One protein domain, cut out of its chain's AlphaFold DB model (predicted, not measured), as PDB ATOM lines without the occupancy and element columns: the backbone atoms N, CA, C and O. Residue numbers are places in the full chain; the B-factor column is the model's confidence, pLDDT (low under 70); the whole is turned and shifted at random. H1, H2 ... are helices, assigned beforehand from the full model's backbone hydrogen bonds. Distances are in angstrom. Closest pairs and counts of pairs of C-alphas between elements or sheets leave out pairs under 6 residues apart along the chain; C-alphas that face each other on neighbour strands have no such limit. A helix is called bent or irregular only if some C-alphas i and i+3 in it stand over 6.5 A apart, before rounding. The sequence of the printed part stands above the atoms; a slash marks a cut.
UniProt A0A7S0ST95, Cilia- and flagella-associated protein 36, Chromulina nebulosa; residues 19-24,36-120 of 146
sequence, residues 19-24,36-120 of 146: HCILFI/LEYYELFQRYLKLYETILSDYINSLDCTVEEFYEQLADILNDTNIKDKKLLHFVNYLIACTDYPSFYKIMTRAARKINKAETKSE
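What this domain is: This is residues 19 to 24 and 36 to 120 of the 146 residues of the protein "Cilia- and flagella-associated protein 36" of Chromulina nebulosa (UniProt A0A7S0ST95). The model is a loose, open frame of helices: the long H2 runs out, H3 turns across its far end, and H4 comes back toward H2 to make a three-sided loop with few contacts across it. From the returning end of H4 the equally long H5 sets off at a sharp corner, with the short H1 packed on it, and residues 114 to 120 of H5 stick out. The printed part has 91 residues with five named helices, in the order H1, H2, H3, H4, H5, and no named strand; the class is all helix. The whole is loose, with a radius of gyration of the C-alphas of 17.0 A, and elongated, with spans of 51 by 27 by 24 A.

Where its parts are: H1 is residues 19 to 23, from C-alpha 19 at (-9.673, 30.453, -46.145), and is neither bent nor irregular, but only just: C-alphas 19 and 22 are 6.1 A apart. After the cut, H2 is residues 36 to 58, 32.8 A long from first to last C-alpha, beginning at (-8.957, 27.332, -60.296). H3 is residues 64 to 76, 18.5 A, and H4 is residues 83 to 95, 18.2 A. H5 is residues 98 to 120, 33.1 A, and C-alpha 120 is at (-16.367, 15.989, -31.132).

How they stand to each other: H1 touches residues 105 to 112 of H5, the closest C-alphas being those of Cys 20 and Ala 109, 4.9 A apart. H1 and H2 are near each other, with 8 pairs of C-alphas within 10 A. H2 and H3 touch only at the corner by their link, with the closest C-alphas, of Ile 57 and Val 64, 6.4 A apart; they are about perpendicular, at 77 degrees. H3 touches H4 at a steep tilt of 62 degrees, opposite ways, closest at the C-alphas of Leu 71 and Val 89, 6.7 A. H2 and H4 are close but not clearly touching, the C-alphas of Tyr 49 and Cys 95 being the closest at 7.8 A. H4 and H5 touch only at the corner, and only just, with 3 pairs of C-alphas within 8 A; the closest, of Ala 94 and Ser 100, are 6.1 A apart, and the lines stand about perpendicular at 83 degrees. H2 and H5 also only just touch, with 3 such pairs, the closest being Phe 42 and Tyr 98 at 6.9 A between C-alphas. H3 and H5 are apart. In H2, H3, H4 and H5 every O i to N i+4 pair is within hydrogen-bond range; in H1 it is 0 of 1, with 2 of 2 O i to N i+3 pairs within range.

The domain as a whole: The two C-alphas farthest apart, those of Asn 79 and Glu 120, are 53.3 A apart. Residues 25 to 35 are not printed, and C-alphas 24 and 36 are 16.2 A apart across this cut. Of the links that are printed whole, H2 to H3 and H4 to H5 are tight and H3 to H4 is short. The mean pLDDT of the printed part is 86.9, and residues 116 to 120 are under 70.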
ATOM      1  N   HIS A  19      -9.581  31.134 -44.853       93.38
ATOM      2  CA  HIS A  19      -9.673  30.453 -46.145       93.38
ATOM      3  C   HIS A  19      -9.120  29.024 -46.169       93.38
ATOM      4  O   HIS A  19      -9.377  28.287 -47.123       93.38
ATOM      5  N   CYS A  20      -8.391  28.577 -45.141       91.25
ATOM      6  CA  CYS A  20      -7.801  27.233 -45.134       91.25
ATOM      7  C   CYS A  20      -8.838  26.106 -45.106       91.25
ATOM      8  O   CYS A  20      -8.515  24.992 -45.508       91.25
ATOM      9  N   ILE A  21     -10.089  26.381 -44.728       89.75
ATOM     10  CA  ILE A  21     -11.199  25.415 -44.767       89.75
ATOM     11  C   ILE A  21     -11.379  24.822 -46.179       89.75
ATOM     12  O   ILE A  21     -11.660  23.631 -46.317       89.75
ATOM     13  N   LEU A  22     -11.097  25.596 -47.236       89.75
ATOM     14  CA  LEU A  22     -11.138  25.126 -48.630       89.75
ATOM     15  C   LEU A  22     -10.131  23.997 -48.921       89.75
ATOM     16  O   LEU A  22     -10.287  23.255 -49.884       89.75
ATOM     17  N   PHE A  23      -9.110  23.834 -48.075       90.19
ATOM     18  CA  PHE A  23      -8.026  22.868 -48.251       90.19
ATOM     19  C   PHE A  23      -8.165  21.617 -47.368       90.19
ATOM     20  O   PHE A  23      -7.237  20.807 -47.327       90.19
ATOM     21  N   ILE A  24      -9.288  21.418 -46.662       86.56
ATOM     22  CA  ILE A  24      -9.476  20.270 -45.748       86.56
ATOM     23  C   ILE A  24      -9.280  18.929 -46.467       86.56
ATOM     24  O   ILE A  24      -8.594  18.048 -45.947       86.56
ATOM     25  N   LEU A  36      -8.844  25.894 -60.052       83.38
ATOM     26  CA  LEU A  36      -8.957  27.332 -60.296       83.38
ATOM     27  C   LEU A  36      -9.250  28.103 -59.004       83.38
ATOM     28  O   LEU A  36      -8.663  29.158 -58.786       83.38
ATOM     29  N   GLU A  37     -10.041  27.536 -58.093       87.56
ATOM     30  CA  GLU A  37     -10.382  28.176 -56.818       87.56
ATOM     31  C   GLU A  37      -9.157  28.388 -55.915       87.56
ATOM     32  O   GLU A  37      -9.022  29.429 -55.263       87.56
ATOM     33  N   TYR A  38      -8.226  27.428 -55.888       88.81
ATOM     34  CA  TYR A  38      -6.999  27.541 -55.092       88.81
ATOM     35  C   TYR A  38      -6.062  28.592 -55.678       88.81
ATOM     36  O   TYR A  38      -5.428  29.344 -54.933       88.81
ATOM     37  N   TYR A  39      -5.994  28.664 -57.007       89.50
ATOM     38  CA  TYR A  39      -5.185  29.657 -57.694       89.50
ATOM     39  C   TYR A  39      -5.767  31.069 -57.554       89.50
ATOM     40  O   TYR A  39      -5.036  32.006 -57.248       89.50
ATOM     41  N   GLU A  40      -7.082  31.242 -57.674       91.94
ATOM     42  CA  GLU A  40      -7.752  32.524 -57.425       91.94
ATOM     43  C   GLU A  40      -7.556  33.012 -55.988       91.94
ATOM     44  O   GLU A  40      -7.393  34.208 -55.729       91.94
ATOM     45  N   LEU A  41      -7.564  32.094 -55.022       93.75
ATOM     46  CA  LEU A  41      -7.253  32.436 -53.642       93.75
ATOM     47  C   LEU A  41      -5.788  32.852 -53.478       93.75
ATOM     48  O   LEU A  41      -5.506  33.812 -52.764       93.75
ATOM     49  N   PHE A  42      -4.869  32.180 -54.169       93.25
ATOM     50  CA  PHE A  42      -3.468  32.576 -54.195       93.25
ATOM     51  C   PHE A  42      -3.271  33.976 -54.795       93.25
ATOM     52  O   PHE A  42      -2.531  34.774 -54.230       93.25
ATOM     53  N   GLN A  43      -3.986  34.335 -55.863       94.06
ATOM     54  CA  GLN A  43      -3.941  35.695 -56.420       94.06
ATOM     55  C   GLN A  43      -4.417  36.753 -55.414       94.06
ATOM     56  O   GLN A  43      -3.812  37.816 -55.275       94.06
ATOM     57  N   ARG A  44      -5.471  36.452 -54.644       94.56
ATOM     58  CA  ARG A  44      -5.931  37.327 -53.549       94.56
ATOM     59  C   ARG A  44      -4.887  37.458 -52.441       94.56
ATOM     60  O   ARG A  44      -4.661  38.562 -51.948       94.56
ATOM     61  N   TYR A  45      -4.234  36.354 -52.089       93.81
ATOM     62  CA  TYR A  45      -3.130  36.336 -51.136       93.81
ATOM     63  C   TYR A  45      -1.940  37.182 -51.621       93.81
ATOM     64  O   TYR A  45      -1.405  37.972 -50.845       93.81
ATOM     65  N   LEU A  46      -1.551  37.074 -52.895       93.69
ATOM     66  CA  LEU A  46      -0.463  37.870 -53.473       93.69
ATOM     67  C   LEU A  46      -0.772  39.361 -53.420       93.69
ATOM     68  O   LEU A  46       0.077  40.143 -53.009       93.69
ATOM     69  N   LYS A  47      -2.008  39.758 -53.726       93.56
ATOM     70  CA  LYS A  47      -2.414  41.163 -53.629       93.56
ATOM     71  C   LYS A  47      -2.310  41.705 -52.199       93.56
ATOM     72  O   LYS A  47      -1.877  42.842 -52.000       93.56
ATOM     73  N   LEU A  48      -2.684  40.901 -51.199       91.75
ATOM     74  CA  LEU A  48      -2.479  41.242 -49.787       91.75
ATOM     75  C   LEU A  48      -0.983  41.390 -49.480       91.75
ATOM     76  O   LEU A  48      -0.581  42.374 -48.863       91.75
ATOM     77  N   TYR A  49      -0.164  40.450 -49.951       90.81
ATOM     78  CA  TYR A  49       1.284  40.486 -49.785       90.81
ATOM     79  C   TYR A  49       1.916  41.743 -50.387       90.81
ATOM     80  O   TYR A  49       2.644  42.447 -49.690       90.81
ATOM     81  N   GLU A  50       1.598  42.062 -51.638       90.38
ATOM     82  CA  GLU A  50       2.099  43.239 -52.348       90.38
ATOM     83  C   GLU A  50       1.695  44.537 -51.652       90.38
ATOM     84  O   GLU A  50       2.520  45.438 -51.522       90.38
ATOM     85  N   THR A  51       0.459  44.618 -51.152       90.12
ATOM     86  CA  THR A  51      -0.030  45.796 -50.421       90.12
ATOM     87  C   THR A  51       0.800  46.027 -49.162       90.12
ATOM     88  O   THR A  51       1.369  47.100 -48.979       90.12
ATOM     89  N   ILE A  52       0.940  44.998 -48.322       88.25
ATOM     90  CA  ILE A  52       1.668  45.131 -47.057       88.25
ATOM     91  C   ILE A  52       3.168  45.366 -47.310       88.25
ATOM     92  O   ILE A  52       3.803  46.150 -46.600       88.25
ATOM     93  N   LEU A  53       3.756  44.705 -48.315       88.19
ATOM     94  CA  LEU A  53       5.158  44.909 -48.676       88.19
ATOM     95  C   LEU A  53       5.399  46.333 -49.189       88.19
ATOM     96  O   LEU A  53       6.378  46.954 -48.788       88.19
ATOM     97  N   SER A  54       4.494  46.867 -50.009       88.56
ATOM     98  CA  SER A  54       4.578  48.243 -50.509       88.56
ATOM     99  C   SER A  54       4.495  49.254 -49.368       88.56
ATOM    100  O   SER A  54       5.322  50.159 -49.298       88.56
ATOM    101  N   ASP A  55       3.566  49.072 -48.426       87.44
ATOM    102  CA  ASP A  55       3.457  49.925 -47.236       87.44
ATOM    103  C   ASP A  55       4.743  49.898 -46.398       87.44
ATOM    104  O   ASP A  55       5.202  50.930 -45.901       87.44
ATOM    105  N   TYR A  56       5.358  48.721 -46.268       85.81
ATOM    106  CA  TYR A  56       6.637  48.584 -45.587       85.81
ATOM    107  C   TYR A  56       7.766  49.310 -46.324       85.81
ATOM    108  O   TYR A  56       8.497  50.063 -45.684       85.81
ATOM    109  N   ILE A  57       7.899  49.125 -47.637       88.31
ATOM    110  CA  ILE A  57       8.920  49.796 -48.458       88.31
ATOM    111  C   ILE A  57       8.767  51.317 -48.353       88.31
ATOM    112  O   ILE A  57       9.727  52.011 -48.027       88.31
ATOM    113  N   ASN A  58       7.540  51.823 -48.489       87.00
ATOM    114  CA  ASN A  58       7.242  53.246 -48.342       87.00
ATOM    115  C   ASN A  58       7.621  53.783 -46.950       87.00
ATOM    116  O   ASN A  58       8.006  54.938 -46.818       87.00
ATOM    117  N   SER A  59       7.550  52.952 -45.902       87.81
ATOM    118  CA  SER A  59       7.969  53.333 -44.543       87.81
ATOM    119  C   SER A  59       9.488  53.408 -44.339       87.81
ATOM    120  O   SER A  59       9.939  53.884 -43.295       87.81
ATOM    121  N   LEU A  60      10.273  52.901 -45.293       85.94
ATOM    122  CA  LEU A  60      11.735  52.925 -45.278       85.94
ATOM    123  C   LEU A  60      12.326  54.112 -46.053       85.94
ATOM    124  O   LEU A  60      13.549  54.186 -46.161       85.94
ATOM    125  N   ASP A  61      11.488  55.010 -46.580       86.94
ATOM    126  CA  ASP A  61      11.896  56.111 -47.461       86.94
ATOM    127  C   ASP A  61      12.722  55.636 -48.677       86.94
ATOM    128  O   ASP A  61      13.582  56.361 -49.175       86.94
ATOM    129  N   CYS A  62      12.471  54.412 -49.160       89.06
ATOM    130  CA  CYS A  62      13.053  53.887 -50.393       89.06
ATOM    131  C   CYS A  62      11.971  53.572 -51.425       89.06
ATOM    132  O   CYS A  62      10.798  53.370 -51.101       89.06
ATOM    133  N   THR A  63      12.368  53.540 -52.690       88.62
ATOM    134  CA  THR A  63      11.487  53.117 -53.774       88.62
ATOM    135  C   THR A  63      11.382  51.593 -53.833       88.62
ATOM    136  O   THR A  63      12.244  50.850 -53.355       88.62
ATOM    137  N   VAL A  64      10.305  51.114 -54.456       86.25
ATOM    138  CA  VAL A  64      10.085  49.683 -54.702       86.25
ATOM    139  C   VAL A  64      11.209  49.096 -55.560       86.25
ATOM    140  O   VAL A  64      11.694  48.008 -55.263       86.25
ATOM    141  N   GLU A  65      11.668  49.833 -56.571       89.56
ATOM    142  CA  GLU A  65      12.772  49.424 -57.448       89.56
ATOM    143  C   GLU A  65      14.083  49.267 -56.670       89.56
ATOM    144  O   GLU A  65      14.661  48.182 -56.685       89.56
ATOM    145  N   GLU A  66      14.489  50.275 -55.891       90.31
ATOM    146  CA  GLU A  66      15.700  50.205 -55.055       90.31
ATOM    147  C   GLU A  66      15.646  49.046 -54.051       90.31
ATOM    148  O   GLU A  66      16.665  48.419 -53.755       90.31
ATOM    149  N   PHE A  67      14.464  48.750 -53.505       90.50
ATOM    150  CA  PHE A  67      14.291  47.625 -52.595       90.50
ATOM    151  C   PHE A  67      14.505  46.281 -53.303       90.50
ATOM    152  O   PHE A  67      15.213  45.417 -52.782       90.50
ATOM    153  N   TYR A  68      13.928  46.090 -54.492       88.56
ATOM    154  CA  TYR A  68      14.107  44.855 -55.257       88.56
ATOM    155  C   TYR A  68      15.529  44.690 -55.803       88.56
ATOM    156  O   TYR A  68      16.027  43.564 -55.817       88.56
ATOM    157  N   GLU A  69      16.206  45.775 -56.185       91.00
ATOM    158  CA  GLU A  69      17.628  45.746 -56.553       91.00
ATOM    159  C   GLU A  69      18.487  45.242 -55.386       91.00
ATOM    160  O   GLU A  69      19.251  44.291 -55.542       91.00
ATOM    161  N   GLN A  70      18.272  45.773 -54.178       89.44
ATOM    162  CA  GLN A  70      18.975  45.311 -52.976       89.44
ATOM    163  C   GLN A  70      18.693  43.837 -52.653       89.44
ATOM    164  O   GLN A  70      19.592  43.108 -52.229       89.44
ATOM    165  N   LEU A  71      17.455  43.367 -52.848       89.44
ATOM    166  CA  LEU A  71      17.131  41.946 -52.691       89.44
ATOM    167  C   LEU A  71      17.884  41.079 -53.707       89.44
ATOM    168  O   LEU A  71      18.378  40.011 -53.341       89.44
ATOM    169  N   ALA A  72      17.976  41.524 -54.960       89.31
ATOM    170  CA  ALA A  72      18.695  40.813 -56.008       89.31
ATOM    171  C   ALA A  72      20.197  40.731 -55.701       89.31
ATOM    172  O   ALA A  72      20.781  39.652 -55.821       89.31
ATOM    173  N   ASP A  73      20.806  41.817 -55.229       90.94
ATOM    174  CA  ASP A  73      22.212  41.836 -54.812       90.94
ATOM    175  C   ASP A  73      22.480  40.828 -53.690       90.94
ATOM    176  O   ASP A  73      23.439  40.057 -53.753       90.94
ATOM    177  N   ILE A  74      21.584  40.759 -52.700       89.94
ATOM    178  CA  ILE A  74      21.682  39.798 -51.594       89.94
ATOM    179  C   ILE A  74      21.582  38.350 -52.088       89.94
ATOM    180  O   ILE A  74      22.281  37.471 -51.589       89.94
ATOM    181  N   LEU A  75      20.704  38.070 -53.051       86.88
ATOM    182  CA  LEU A  75      20.526  36.717 -53.584       86.88
ATOM    183  C   LEU A  75      21.697  36.260 -54.453       86.88
ATOM    184  O   LEU A  75      21.994  35.066 -54.495       86.88
ATOM    185  N   ASN A  76      22.349  37.198 -55.140       88.50
ATOM    186  CA  ASN A  76      23.461  36.915 -56.039       88.50
ATOM    187  C   ASN A  76      24.821  36.881 -55.319       88.50
ATOM    188  O   ASN A  76      25.779  36.308 -55.847       88.50
ATOM    189  N   ASP A  77      24.926  37.447 -54.115       89.38
ATOM    190  CA  ASP A  77      26.158  37.408 -53.330       89.38
ATOM    191  C   ASP A  77      26.326  36.077 -52.573       89.38
ATOM    192  O   ASP A  77      25.706  35.795 -51.545       89.38
ATOM    193  N   THR A  78      27.264  35.263 -53.059       83.44
ATOM    194  CA  THR A  78      27.628  33.969 -52.458       83.44
ATOM    195  C   THR A  78      28.424  34.084 -51.150       83.44
ATOM    196  O   THR A  78      28.625  33.077 -50.469       83.44
ATOM    197  N   ASN A  79      28.863  35.285 -50.762       90.06
ATOM    198  CA  ASN A  79      29.715  35.522 -49.594       90.06
ATOM    199  C   ASN A  79      28.971  36.116 -48.390       90.06
ATOM    200  O   ASN A  79      29.604  36.420 -47.370       90.06
ATOM    201  N   ILE A  80      27.644  36.255 -48.461       88.19
ATOM    202  CA  ILE A  80      26.857  36.805 -47.356       88.19
ATOM    203  C   ILE A  80      26.979  35.936 -46.106       88.19
ATOM    204  O   ILE A  80      26.577  34.773 -46.050       88.19
ATOM    205  N   LYS A  81      27.511  36.551 -45.045       89.31
ATOM    206  CA  LYS A  81      27.656  35.928 -43.722       89.31
ATOM    207  C   LYS A  81      26.418  36.110 -42.847       89.31
ATOM    208  O   LYS A  81      26.221  35.337 -41.907       89.31
ATOM    209  N   ASP A  82      25.589  37.114 -43.137       88.69
ATOM    210  CA  ASP A  82      24.366  37.361 -42.379       88.69
ATOM    211  C   ASP A  82      23.265  36.366 -42.771       88.69
ATOM    212  O   ASP A  82      22.445  36.583 -43.664       88.69
ATOM    213  N   LYS A  83      23.230  35.251 -42.038       87.00
ATOM    214  CA  LYS A  83      22.215  34.207 -42.206       87.00
ATOM    215  C   LYS A  83      20.796  34.691 -41.908       87.00
ATOM    216  O   LYS A  83      19.855  34.106 -42.438       87.00
ATOM    217  N   LYS A  84      20.613  35.706 -41.054       85.00
ATOM    218  CA  LYS A  84      19.274  36.227 -40.736       85.00
ATOM    219  C   LYS A  84      18.727  37.016 -41.914       85.00
ATOM    220  O   LYS A  84      17.574  36.809 -42.279       85.00
ATOM    221  N   LEU A  85      19.566  37.854 -42.521       85.50
ATOM    222  CA  LEU A  85      19.223  38.576 -43.742       85.50
ATOM    223  C   LEU A  85      18.887  37.602 -44.874       85.50
ATOM    224  O   LEU A  85      17.818  37.699 -45.466       85.50
ATOM    225  N   LEU A  86      19.737  36.597 -45.101       87.12
ATOM    226  CA  LEU A  86      19.496  35.593 -46.135       87.12
ATOM    227  C   LEU A  86      18.193  34.814 -45.893       87.12
ATOM    228  O   LEU A  86      17.433  34.563 -46.826       87.12
ATOM    229  N   HIS A  87      17.902  34.442 -44.644       84.69
ATOM    230  CA  HIS A  87      16.647  33.771 -44.303       84.69
ATOM    231  C   HIS A  87      15.430  34.665 -44.561       84.69
ATOM    232  O   HIS A  87      14.425  34.192 -45.085       84.69
ATOM    233  N   PHE A  88      15.535  35.951 -44.230       84.38
ATOM    234  CA  PHE A  88      14.487  36.931 -44.483       84.38
ATOM    235  C   PHE A  88      14.202  37.094 -45.982       84.38
ATOM    236  O   PHE A  88      13.048  37.002 -46.391       84.38
ATOM    237  N   VAL A  89      15.236  37.252 -46.812       87.56
ATOM    238  CA  VAL A  89      15.066  37.392 -48.268       87.56
ATOM    239  C   VAL A  89      14.465  36.128 -48.886       87.56
ATOM    240  O   VAL A  89      13.490  36.209 -49.630       87.56
ATOM    241  N   ASN A  90      14.963  34.946 -48.512       85.88
ATOM    242  CA  ASN A  90      14.382  33.680 -48.973       85.88
ATOM    243  C   ASN A  90      12.918  33.521 -48.548       85.88
ATOM    244  O   ASN A  90      12.108  32.972 -49.293       85.88
ATOM    245  N   TYR A  91      12.564  34.007 -47.360       84.56
ATOM    246  CA  TYR A  91      11.186  33.987 -46.894       84.56
ATOM    247  C   TYR A  91      10.266  34.881 -47.739       84.56
ATOM    248  O   TYR A  91       9.152  34.458 -48.050       84.56
ATOM    249  N   LEU A  92      10.709  36.080 -48.139       86.06
ATOM    250  CA  LEU A  92       9.926  36.963 -49.017       86.06
ATOM    251  C   LEU A  92       9.590  36.267 -50.341       86.06
ATOM    252  O   LEU A  92       8.436  36.244 -50.760       86.06
ATOM    253  N   ILE A  93      10.579  35.609 -50.948       86.50
ATOM    254  CA  ILE A  93      10.387  34.852 -52.192       86.50
ATOM    255  C   ILE A  93       9.423  33.687 -51.970       86.50
ATOM    256  O   ILE A  93       8.486  33.501 -52.743       86.50
ATOM    257  N   ALA A  94       9.598  32.935 -50.882       86.00
ATOM    258  CA  ALA A  94       8.723  31.814 -50.556       86.00
ATOM    259  C   ALA A  94       7.260  32.241 -50.345       86.00
ATOM    260  O   ALA A  94       6.355  31.455 -50.611       86.00
ATOM    261  N   CYS A  95       7.000  33.476 -49.905       85.06
ATOM    262  CA  CYS A  95       5.634  33.995 -49.820       85.06
ATOM    263  C   CYS A  95       4.996  34.152 -51.204       85.06
ATOM    264  O   CYS A  95       3.796  33.957 -51.335       85.06
ATOM    265  N   THR A  96       5.782  34.445 -52.237       88.81
ATOM    266  CA  THR A  96       5.296  34.592 -53.618       88.81
ATOM    267  C   THR A  96       5.227  33.276 -54.399       88.81
ATOM    268  O   THR A  96       4.837  33.266 -55.562       88.81
ATOM    269  N   ASP A  97       5.585  32.155 -53.773       90.56
ATOM    270  CA  ASP A  97       5.617  30.839 -54.403       90.56
ATOM    271  C   ASP A  97       4.314  30.063 -54.143       90.56
ATOM    272  O   ASP A  97       3.940  29.786 -52.999       90.56
ATOM    273  N   TYR A  98       3.626  29.666 -55.216       90.12
ATOM    274  CA  TYR A  98       2.360  28.935 -55.119       90.12
ATOM    275  C   TYR A  98       2.487  27.590 -54.369       90.12
ATOM    276  O   TYR A  98       1.697  27.350 -53.452       90.12
ATOM    277  N   PRO A  99       3.469  26.712 -54.667       89.44
ATOM    278  CA  PRO A  99       3.727  25.511 -53.870       89.44
ATOM    279  C   PRO A  99       3.881  25.774 -52.367       89.44
ATOM    280  O   PRO A  99       3.377  24.999 -51.546       89.44
ATOM    281  N   SER A 100       4.573  26.846 -51.986       90.38
ATOM    282  CA  SER A 100       4.756  27.241 -50.587       90.38
ATOM    283  C   SER A 100       3.442  27.693 -49.952       90.38
ATOM    284  O   SER A 100       3.084  27.191 -48.881       90.38
ATOM    285  N   PHE A 101       2.668  28.536 -50.639       91.31
ATOM    286  CA  PHE A 101       1.314  28.917 -50.231       91.31
ATOM    287  C   PHE A 101       0.409  27.691 -50.034       91.31
ATOM    288  O   PHE A 101      -0.190  27.509 -48.972       91.31
ATOM    289  N   TYR A 102       0.379  26.789 -51.014       91.31
ATOM    290  CA  TYR A 102      -0.436  25.578 -50.989       91.31
ATOM    291  C   TYR A 102      -0.116  24.690 -49.775       91.31
ATOM    292  O   TYR A 102      -1.008  24.212 -49.067       91.31
ATOM    293  N   LYS A 103       1.174  24.506 -49.470       90.44
ATOM    294  CA  LYS A 103       1.629  23.764 -48.282       90.44
ATOM    295  C   LYS A 103       1.191  24.425 -46.976       90.44
ATOM    296  O   LYS A 103       0.846  23.726 -46.023       90.44
ATOM    297  N   ILE A 104       1.209  25.755 -46.902       90.62
ATOM    298  CA  ILE A 104       0.766  26.494 -45.713       90.62
ATOM    299  C   ILE A 104      -0.738  26.290 -45.496       90.62
ATOM    300  O   ILE A 104      -1.139  25.917 -44.391       90.62
ATOM    301  N   MET A 105      -1.543  26.444 -46.548       91.81
ATOM    302  CA  MET A 105      -3.002  26.314 -46.489       91.81
ATOM    303  C   MET A 105      -3.445  24.895 -46.128       91.81
ATOM    304  O   MET A 105      -4.214  24.709 -45.187       91.81
ATOM    305  N   THR A 106      -2.886  23.877 -46.786       91.69
ATOM    306  CA  THR A 106      -3.162  22.464 -46.462       91.69
ATOM    307  C   THR A 106      -2.766  22.106 -45.030       91.69
ATOM    308  O   THR A 106      -3.479  21.373 -44.341       91.69
ATOM    309  N   ARG A 107      -1.643  22.635 -44.525       90.19
ATOM    310  CA  ARG A 107      -1.214  22.400 -43.139       90.19
ATOM    311  C   ARG A 107      -2.139  23.076 -42.129       90.19
ATOM    312  O   ARG A 107      -2.420  22.472 -41.092       90.19
ATOM    313  N   ALA A 108      -2.602  24.290 -42.418       90.75
ATOM    314  CA  ALA A 108      -3.572  25.002 -41.590       90.75
ATOM    315  C   ALA A 108      -4.919  24.262 -41.547       90.75
ATOM    316  O   ALA A 108      -5.406  23.955 -40.459       90.75
ATOM    317  N   ALA A 109      -5.430  23.831 -42.703       90.81
ATOM    318  CA  ALA A 109      -6.673  23.069 -42.822       90.81
ATOM    319  C   ALA A 109      -6.653  21.777 -41.990       90.81
ATOM    320  O   ALA A 109      -7.559  21.497 -41.206       90.81
ATOM    321  N   ARG A 110      -5.557  21.010 -42.084       88.50
ATOM    322  CA  ARG A 110      -5.354  19.782 -41.295       88.50
ATOM    323  C   ARG A 110      -5.322  20.043 -39.794       88.50
ATOM    324  O   ARG A 110      -5.684  19.160 -39.020       88.50
ATOM    325  N   LYS A 111      -4.833  21.210 -39.367       88.38
ATOM    326  CA  LYS A 111      -4.788  21.583 -37.950       88.38
ATOM    327  C   LYS A 111      -6.191  21.867 -37.416       88.38
ATOM    328  O   LYS A 111      -6.477  21.426 -36.307       88.38
ATOM    329  N   ILE A 112      -7.036  22.542 -38.199       85.88
ATOM    330  CA  ILE A 112      -8.442  22.794 -37.849       85.88
ATOM    331  C   ILE A 112      -9.212  21.477 -37.788       85.88
ATOM    332  O   ILE A 112      -9.755  21.158 -36.739       85.88
ATOM    333  N   ASN A 113      -9.132  20.649 -38.835       82.06
ATOM    334  CA  ASN A 113      -9.834  19.364 -38.872       82.06
ATOM    335  C   ASN A 113      -9.453  18.475 -37.669       82.06
ATOM    336  O   ASN A 113     -10.307  17.999 -36.934       82.06
ATOM    337  N   LYS A 114      -8.153  18.357 -37.349       79.62
ATOM    338  CA  LYS A 114      -7.704  17.625 -36.148       79.62
ATOM    339  C   LYS A 114      -8.201  18.223 -34.827       79.62
ATOM    340  O   LYS A 114      -8.295  17.485 -33.846       79.62
ATOM    341  N   ALA A 115      -8.417  19.535 -34.755       76.81
ATOM    342  CA  ALA A 115      -8.957  20.186 -33.567       76.81
ATOM    343  C   ALA A 115     -10.458  19.904 -33.423       76.81
ATOM    344  O   ALA A 115     -10.885  19.576 -32.318       76.81
ATOM    345  N   GLU A 116     -11.210  19.932 -34.525       66.81
ATOM    346  CA  GLU A 116     -12.642  19.600 -34.590       66.81
ATOM    347  C   GLU A 116     -12.898  18.123 -34.267       66.81
ATOM    348  O   GLU A 116     -13.660  17.821 -33.351       66.81
ATOM    349  N   THR A 117     -12.140  17.191 -34.861       63.28
ATOM    350  CA  THR A 117     -12.256  15.758 -34.521       63.28
ATOM    351  C   THR A 117     -11.937  15.492 -33.045       63.28
ATOM    352  O   THR A 117     -12.504  14.589 -32.433       63.28
ATOM    353  N   LYS A 118     -11.035  16.280 -32.437       57.84
ATOM    354  CA  LYS A 118     -10.719  16.216 -30.996       57.84
ATOM    355  C   LYS A 118     -11.751  16.899 -30.097       57.84
ATOM    356  O   LYS A 118     -11.721  16.649 -28.896       57.84
ATOM    357  N   SER A 119     -12.593  17.783 -30.627       50.41
ATOM    358  CA  SER A 119     -13.665  18.429 -29.859       50.41
ATOM    359  C   SER A 119     -14.967  17.631 -29.926       50.41
ATOM    360  O   SER A 119     -15.656  17.547 -28.915       50.41
ATOM    361  N   GLU A 120     -15.242  16.935 -31.032       42.25
ATOM    362  CA  GLU A 120     -16.367  15.989 -31.132       42.25
ATOM    363  C   GLU A 120     -16.143  14.697 -30.330       42.25
ATOM    364  O   GLU A 120     -17.093  14.107 -29.829       42.25
TER     365      GLU A 120